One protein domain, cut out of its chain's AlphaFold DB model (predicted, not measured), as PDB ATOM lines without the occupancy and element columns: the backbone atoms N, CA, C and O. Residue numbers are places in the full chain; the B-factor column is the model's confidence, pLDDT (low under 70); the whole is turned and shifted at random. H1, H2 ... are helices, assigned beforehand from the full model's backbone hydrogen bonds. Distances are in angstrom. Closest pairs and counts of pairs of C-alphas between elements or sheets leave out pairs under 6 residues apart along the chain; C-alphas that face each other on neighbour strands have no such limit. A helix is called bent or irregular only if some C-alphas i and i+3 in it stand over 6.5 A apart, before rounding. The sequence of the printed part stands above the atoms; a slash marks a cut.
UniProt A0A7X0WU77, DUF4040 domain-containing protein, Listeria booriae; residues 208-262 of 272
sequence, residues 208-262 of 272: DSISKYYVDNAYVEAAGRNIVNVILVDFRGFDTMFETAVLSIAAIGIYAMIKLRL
ATOM      1  N   ASP A 208     -46.079  35.961  19.978       83.62
ATOM      2  CA  ASP A 208     -44.630  35.808  19.879       83.62
ATOM      3  C   ASP A 208     -44.094  34.801  20.910       83.62
ATOM      4  O   ASP A 208     -44.673  34.568  21.974       83.62
ATOM      5  N   SER A 209     -42.949  34.195  20.597       87.56
ATOM      6  CA  SER A 209     -42.319  33.194  21.457       87.56
ATOM      7  C   SER A 209     -41.783  33.799  22.761       87.56
ATOM      8  O   SER A 209     -41.020  34.764  22.745       87.56
ATOM      9  N   ILE A 210     -42.056  33.137  23.892       92.12
ATOM     10  CA  ILE A 210     -41.457  33.458  25.202       92.12
ATOM     11  C   ILE A 210     -39.967  33.084  25.306       92.12
ATOM     12  O   ILE A 210     -39.325  33.369  26.314       92.12
ATOM     13  N   SER A 211     -39.391  32.455  24.273       91.00
ATOM     14  CA  SER A 211     -37.985  32.020  24.255       91.00
ATOM     15  C   SER A 211     -36.996  33.156  24.518       91.00
ATOM     16  O   SER A 211     -35.990  32.932  25.189       91.00
ATOM     17  N   LYS A 212     -37.304  34.380  24.068       91.94
ATOM     18  CA  LYS A 212     -36.454  35.556  24.288       91.94
ATOM     19  C   LYS A 212     -36.208  35.825  25.776       91.94
ATOM     20  O   LYS A 212     -35.073  36.062  26.165       91.94
ATOM     21  N   TYR A 213     -37.243  35.693  26.610       93.50
ATOM     22  CA  TYR A 213     -37.110  35.863  28.057       93.50
ATOM     23  C   TYR A 213     -36.098  34.877  28.654       93.50
ATOM     24  O   TYR A 213     -35.247  35.276  29.445       93.50
ATOM     25  N   TYR A 214     -36.148  33.605  28.248       94.00
ATOM     26  CA  TYR A 214     -35.214  32.593  28.743       94.00
ATOM     27  C   TYR A 214     -33.783  32.827  28.260       94.00
ATOM     28  O   TYR A 214     -32.850  32.635  29.031       94.00
ATOM     29  N   VAL A 215     -33.595  33.265  27.012       93.44
ATOM     30  CA  VAL A 215     -32.260  33.593  26.484       93.44
ATOM     31  C   VAL A 215     -31.641  34.760  27.256       93.44
ATOM     32  O   VAL A 215     -30.475  34.679  27.639       93.44
ATOM     33  N   ASP A 216     -32.424  35.805  27.528       93.75
ATOM     34  CA  ASP A 216     -31.935  37.021  28.182       93.75
ATOM     35  C   ASP A 216     -31.671  36.811  29.689       93.75
ATOM     36  O   ASP A 216     -30.731  37.388  30.235       93.75
ATOM     37  N   ASN A 217     -32.450  35.952  30.365       94.00
ATOM     38  CA  ASN A 217     -32.406  35.801  31.828       94.00
ATOM     39  C   ASN A 217     -31.733  34.514  32.337       94.00
ATOM     40  O   ASN A 217     -31.431  34.437  33.526       94.00
ATOM     41  N   ALA A 218     -31.445  33.513  31.493       93.00
ATOM     42  CA  ALA A 218     -30.859  32.244  31.958       93.00
ATOM     43  C   ALA A 218     -29.519  32.412  32.693       93.00
ATOM     44  O   ALA A 218     -29.255  31.716  33.672       93.00
ATOM     45  N   TYR A 219     -28.676  33.342  32.242       92.00
ATOM     46  CA  TYR A 219     -27.417  33.621  32.928       92.00
ATOM     47  C   TYR A 219     -27.574  34.643  34.059       92.00
ATOM     48  O   TYR A 219     -26.911  34.515  35.083       92.00
ATOM     49  N   VAL A 220     -28.430  35.653  33.876       92.88
ATOM     50  CA  VAL A 220     -28.590  36.762  34.830       92.88
ATOM     51  C   VAL A 220     -29.249  36.289  36.124       92.88
ATOM     52  O   VAL A 220     -28.738  36.581  37.200       92.88
ATOM     53  N   GLU A 221     -30.332  35.521  36.014       91.06
ATOM     54  CA  GLU A 221     -31.152  35.117  37.161       91.06
ATOM     55  C   GLU A 221     -30.734  33.755  37.737       91.06
ATOM     56  O   GLU A 221     -30.779  33.559  38.946       91.06
ATOM     57  N   ALA A 222     -30.269  32.827  36.890       90.81
ATOM     58  CA  ALA A 222     -29.984  31.439  37.279       90.81
ATOM     59  C   ALA A 222     -28.498  31.037  37.161       90.81
ATOM     60  O   ALA A 222     -28.140  29.878  37.374       90.81
ATOM     61  N   ALA A 223     -27.613  31.972  36.784       90.94
ATOM     62  CA  ALA A 223     -26.164  31.765  36.640       90.94
ATOM     63  C   ALA A 223     -25.746  30.586  35.729       90.94
ATOM     64  O   ALA A 223     -24.614  30.097  35.802       90.94
ATOM     65  N   GLY A 224     -26.628  30.126  34.837       88.94
ATOM     66  CA  GLY A 224     -26.394  28.959  33.994       88.94
ATOM     67  C   GLY A 224     -26.182  29.313  32.523       88.94
ATOM     68  O   GLY A 224     -26.825  30.195  31.965       88.94
ATOM     69  N   ARG A 225     -25.258  28.598  31.867       90.81
ATOM     70  CA  ARG A 225     -24.969  28.764  30.426       90.81
ATOM     71  C   ARG A 225     -25.735  27.789  29.535       90.81
ATOM     72  O   ARG A 225     -25.957  28.079  28.364       90.81
ATOM     73  N   ASN A 226     -26.118  26.633  30.075       93.31
ATOM     74  CA  ASN A 226     -26.980  25.690  29.374       93.31
ATOM     75  C   ASN A 226     -28.442  26.076  29.631       93.31
ATOM     76  O   ASN A 226     -28.996  25.744  30.676       93.31
ATOM     77  N   ILE A 227     -29.046  26.766  28.662       93.38
ATOM     78  CA  ILE A 227     -30.425  27.262  28.752       93.38
ATOM     79  C   ILE A 227     -31.420  26.115  28.980       93.38
ATOM     80  O   ILE A 227     -32.347  26.278  29.765       93.38
ATOM     81  N   VAL A 228     -31.223  24.948  28.354       93.06
ATOM     82  CA  VAL A 228     -32.138  23.802  28.511       93.06
ATOM     83  C   VAL A 228     -32.119  23.310  29.957       93.06
ATOM     84  O   VAL A 228     -33.170  23.225  30.587       93.06
ATOM     85  N   ASN A 229     -30.931  23.072  30.515       93.56
ATOM     86  CA  ASN A 229     -30.798  22.639  31.906       93.56
ATOM     87  C   ASN A 229     -31.320  23.688  32.903       93.56
ATOM     88  O   ASN A 229     -31.975  23.337  33.879       93.56
ATOM     89  N   VAL A 230     -31.073  24.976  32.645       94.69
ATOM     90  CA  VAL A 230     -31.594  26.072  33.479       94.69
ATOM     91  C   VAL A 230     -33.120  26.104  33.463       94.69
ATOM     92  O   VAL A 230     -33.739  26.259  34.512       94.69
ATOM     93  N   ILE A 231     -33.747  25.912  32.299       94.50
ATOM     94  CA  ILE A 231     -35.209  25.823  32.221       94.50
ATOM     95  C   ILE A 231     -35.709  24.630  33.036       94.50
ATOM     96  O   ILE A 231     -36.654  24.785  33.800       94.50
ATOM     97  N   LEU A 232     -35.083  23.462  32.898       93.88
ATOM     98  CA  LEU A 232     -35.529  22.235  33.558       93.88
ATOM     99  C   LEU A 232     -35.390  22.278  35.083       93.88
ATOM    100  O   LEU A 232     -36.260  21.765  35.778       93.88
ATOM    101  N   VAL A 233     -34.309  22.854  35.610       93.25
ATOM    102  CA  VAL A 233     -33.997  22.787  37.047       93.25
ATOM    103  C   VAL A 233     -34.443  24.038  37.803       93.25
ATOM    104  O   VAL A 233     -34.827  23.923  38.963       93.25
ATOM    105  N   ASP A 234     -34.426  25.208  37.162       94.25
ATOM    106  CA  ASP A 234     -34.719  26.486  37.819       94.25
ATOM    107  C   ASP A 234     -36.097  27.018  37.399       94.25
ATOM    108  O   ASP A 234     -37.087  26.809  38.103       94.25
ATOM    109  N   PHE A 235     -36.222  27.578  36.186       94.12
ATOM    110  CA  PHE A 235     -37.470  28.226  35.745       94.12
ATOM    111  C   PHE A 235     -38.693  27.300  35.757       94.12
ATOM    112  O   PHE A 235     -39.815  27.755  35.978       94.12
ATOM    113  N   ARG A 236     -38.494  26.010  35.470       94.50
ATOM    114  CA  ARG A 236     -39.529  24.964  35.472       94.50
ATOM    115  C   ARG A 236     -39.123  23.756  36.320       94.50
ATOM    116  O   ARG A 236     -39.579  22.645  36.065       94.50
ATOM    117  N   GLY A 237     -38.340  23.989  37.378       93.31
ATOM    118  CA  GLY A 237     -37.904  22.958  38.332       93.31
ATOM    119  C   GLY A 237     -39.039  22.162  38.980       93.31
ATOM    120  O   GLY A 237     -38.869  21.017  39.391       93.31
ATOM    121  N   PHE A 238     -40.235  22.746  39.054       95.81
ATOM    122  CA  PHE A 238     -41.392  22.071  39.632       95.81
ATOM    123  C   PHE A 238     -41.879  20.883  38.788       95.81
ATOM    124  O   PHE A 238     -42.254  19.851  39.348       95.81
ATOM    125  N   ASP A 239     -41.816  20.991  37.457       96.19
ATOM    126  CA  ASP A 239     -42.207  19.902  36.558       96.19
ATOM    127  C   ASP A 239     -41.212  18.733  36.685       96.19
ATOM    128  O   ASP A 239     -41.619  17.580  36.851       96.19
ATOM    129  N   THR A 240     -39.905  19.024  36.741       95.00
ATOM    130  CA  THR A 240     -38.849  18.001  36.865       95.00
ATOM    131  C   THR A 240     -38.834  17.297  38.223       95.00
ATOM    132  O   THR A 240     -38.517  16.102  38.307       95.00
ATOM    133  N   MET A 241     -39.250  17.982  39.292       96.31
ATOM    134  CA  MET A 241     -39.485  17.352  40.593       96.31
ATOM    135  C   MET A 241     -40.539  16.238  40.482       96.31
ATOM    136  O   MET A 241     -40.331  15.133  40.994       96.31
ATOM    137  N   PHE A 242     -41.652  16.490  39.785       96.44
ATOM    138  CA  PHE A 242     -42.701  15.486  39.611       96.44
ATOM    139  C   PHE A 242     -42.348  14.406  38.593       96.44
ATOM    140  O   PHE A 242     -42.706  13.250  38.814       96.44
ATOM    141  N   GLU A 243     -41.595  14.718  37.542       95.25
ATOM    142  CA  GLU A 243     -41.035  13.695  36.649       95.25
ATOM    143  C   GLU A 243     -40.163  12.700  37.432       95.25
ATOM    144  O   GLU A 243     -40.336  11.482  37.319       95.25
ATOM    145  N   THR A 244     -39.297  13.202  38.318       95.75
ATOM    146  CA  THR A 244     -38.461  12.365  39.196       95.75
ATOM    147  C   THR A 244     -39.307  11.545  40.175       95.75
ATOM    148  O   THR A 244     -39.011  10.371  40.429       95.75
ATOM    149  N   ALA A 245     -40.398  12.115  40.698       97.50
ATOM    150  CA  ALA A 245     -41.342  11.392  41.547       97.50
ATOM    151  C   ALA A 245     -42.038  10.247  40.787       97.50
ATOM    152  O   ALA A 245     -42.125   9.136  41.311       97.50
ATOM    153  N   VAL A 246     -42.470  10.468  39.539       97.88
ATOM    154  CA  VAL A 246     -43.074   9.429  38.686       97.88
ATOM    155  C   VAL A 246     -42.083   8.297  38.414       97.88
ATOM    156  O   VAL A 246     -42.443   7.129  38.572       97.88
ATOM    157  N   LEU A 247     -40.827   8.611  38.077       96.56
ATOM    158  CA  LEU A 247     -39.779   7.599  37.892       96.56
ATOM    159  C   LEU A 247     -39.518   6.804  39.178       96.56
ATOM    160  O   LEU A 247     -39.378   5.580  39.130       96.56
ATOM    161  N   SER A 248     -39.522   7.474  40.332       97.88
ATOM    162  CA  SER A 248     -39.365   6.831  41.641       97.88
ATOM    163  C   SER A 248     -40.520   5.871  41.943       97.88
ATOM    164  O   SER A 248     -40.291   4.732  42.350       97.88
ATOM    165  N   ILE A 249     -41.762   6.289  41.683       98.12
ATOM    166  CA  ILE A 249     -42.955   5.446  41.845       98.12
ATOM    167  C   ILE A 249     -42.904   4.250  40.891       98.12
ATOM    168  O   ILE A 249     -43.176   3.128  41.314       98.12
ATOM    169  N   ALA A 250     -42.513   4.452  39.630       97.31
ATOM    170  CA  ALA A 250     -42.362   3.370  38.661       97.31
ATOM    171  C   ALA A 250     -41.304   2.350  39.117       97.31
ATOM    172  O   ALA A 250     -41.564   1.147  39.090       97.31
ATOM    173  N   ALA A 251     -40.149   2.812  39.605       96.81
ATOM    174  CA  ALA A 251     -39.090   1.948  40.125       96.81
ATOM    175  C   ALA A 251     -39.557   1.126  41.341       96.81
ATOM    176  O   ALA A 251     -39.365  -0.093  41.375       96.81
ATOM    177  N   ILE A 252     -40.229   1.765  42.307       97.62
ATOM    178  CA  ILE A 252     -40.806   1.085  43.479       97.62
ATOM    179  C   ILE A 252     -41.894   0.092  43.046       97.62
ATOM    180  O   ILE A 252     -41.931  -1.026  43.553       97.62
ATOM    181  N   GLY A 253     -42.746   0.456  42.085       97.00
ATOM    182  CA  GLY A 253     -43.794  -0.409  41.544       97.00
ATOM    183  C   GLY A 253     -43.236  -1.656  40.857       97.00
ATOM    184  O   GLY A 253     -43.702  -2.763  41.121       97.00
ATOM    185  N   ILE A 254     -42.190  -1.505  40.036       94.56
ATOM    186  CA  ILE A 254     -41.475  -2.632  39.418       94.56
ATOM    187  C   ILE A 254     -40.868  -3.530  40.501       94.56
ATOM    188  O   ILE A 254     -41.063  -4.747  40.471       94.56
ATOM    189  N   TYR A 255     -40.183  -2.949  41.490       95.50
ATOM    190  CA  TYR A 255     -39.607  -3.706  42.603       95.50
ATOM    191  C   TYR A 255     -40.677  -4.479  43.388       95.50
ATOM    192  O   TYR A 255     -40.509  -5.673  43.656       95.50
ATOM    193  N   ALA A 256     -41.799  -3.829  43.701       95.94
ATOM    194  CA  ALA A 256     -42.928  -4.435  44.391       95.94
ATOM    195  C   ALA A 256     -43.533  -5.586  43.577       95.94
ATOM    196  O   ALA A 256     -43.697  -6.668  44.125       95.94
ATOM    197  N   MET A 257     -43.781  -5.422  42.273       94.00
ATOM    198  CA  MET A 257     -44.301  -6.503  41.420       94.00
ATOM    199  C   MET A 257     -43.356  -7.710  41.342       94.00
ATOM    200  O   MET A 257     -43.811  -8.852  41.280       94.00
ATOM    201  N   ILE A 258     -42.039  -7.483  41.367       91.12
ATOM    202  CA  ILE A 258     -41.047  -8.567  41.327       91.12
ATOM    203  C   ILE A 258     -40.974  -9.306  42.671       91.12
ATOM    204  O   ILE A 258     -40.881 -10.538  42.690       91.12
ATOM    205  N   LYS A 259     -40.991  -8.577  43.794       92.69
ATOM    206  CA  LYS A 259     -40.782  -9.140  45.140       92.69
ATOM    207  C   LYS A 259     -42.059  -9.638  45.806       92.69
ATOM    208  O   LYS A 259     -42.026 -10.659  46.490       92.69
ATOM    209  N   LEU A 260     -43.172  -8.941  45.619       89.62
ATOM    210  CA  LEU A 260     -44.441  -9.212  46.281       89.62
ATOM    211  C   LEU A 260     -45.218 -10.303  45.531       89.62
ATOM    212  O   LEU A 260     -46.223 -10.052  44.871       89.62
ATOM    213  N   ARG A 261     -44.755 -11.551  45.639       79.62
ATOM    214  CA  ARG A 261     -45.492 -12.725  45.151       79.62
ATOM    215  C   ARG A 261     -46.409 -13.255  46.252       79.62
ATOM    216  O   ARG A 261     -46.045 -14.170  46.979       79.62
ATOM    217  N   LEU A 262     -47.603 -12.673  46.366       72.06
ATOM    218  CA  LEU A 262     -48.625 -13.114  47.332       72.06
ATOM    219  C   LEU A 262     -49.239 -14.485  46.984       72.06
ATOM    220  O   LEU A 262     -49.840 -15.119  47.844       72.06
TER     221      LEU A 262
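This is residues 208 to 262 of the 272 residues of the protein "DUF4040 domain-containing protein" of Listeria booriae (UniProt A0A7X0WU77). One long helix, H3, reaches out as an arm, with residues 242 to 262 sticking out from a small loose head of two short helices, H2 and H1, and their link. H2 makes a corner with the near end of H3. The printed part has 55 residues, all helix in class, in the order H1, H2, H3, with no named strand. It is extended, with a radius of gyration of the C-alphas of 17.5 A, and spans 56 by 25 by 13 A.

Start at H3, residues 237 to 259; with residues 237 to 240 alone it touches H2, residues 227 to 235, only at the corner. Look there for the closest C-alphas, Leu 232 and Thr 240, 6.3 A apart; the lines are about perpendicular at 86 degrees. H1, residues 211 to 217, only just touches H2, with 3 pairs of C-alphas within 8 A, the closest Val 215 and Ile 227 at 7.0 A, about perpendicular at 74 degrees. H1 and H3 are apart. Every O i to N i+4 pair is within hydrogen-bond range in H1 and H3, and 4 of 5 in H2.

Find C-alpha 237 at (-37.904, 22.958, 38.332); from there H3 runs 32.9 A to C-alpha 259 at (-40.782, -9.140, 45.140). H2 is only just irregular: C-alphas 232 and 235 are 6.7 A apart. H2 measures 10.0 A and H1 10.1 A.

The C-alphas of Asp 208 and Leu 262, the two farthest apart, are 56.2 A apart. The printed part has no cut, the link H2 to H3 is tight and H1 to H2 short, and no printed residue is under 70 in pLDDT.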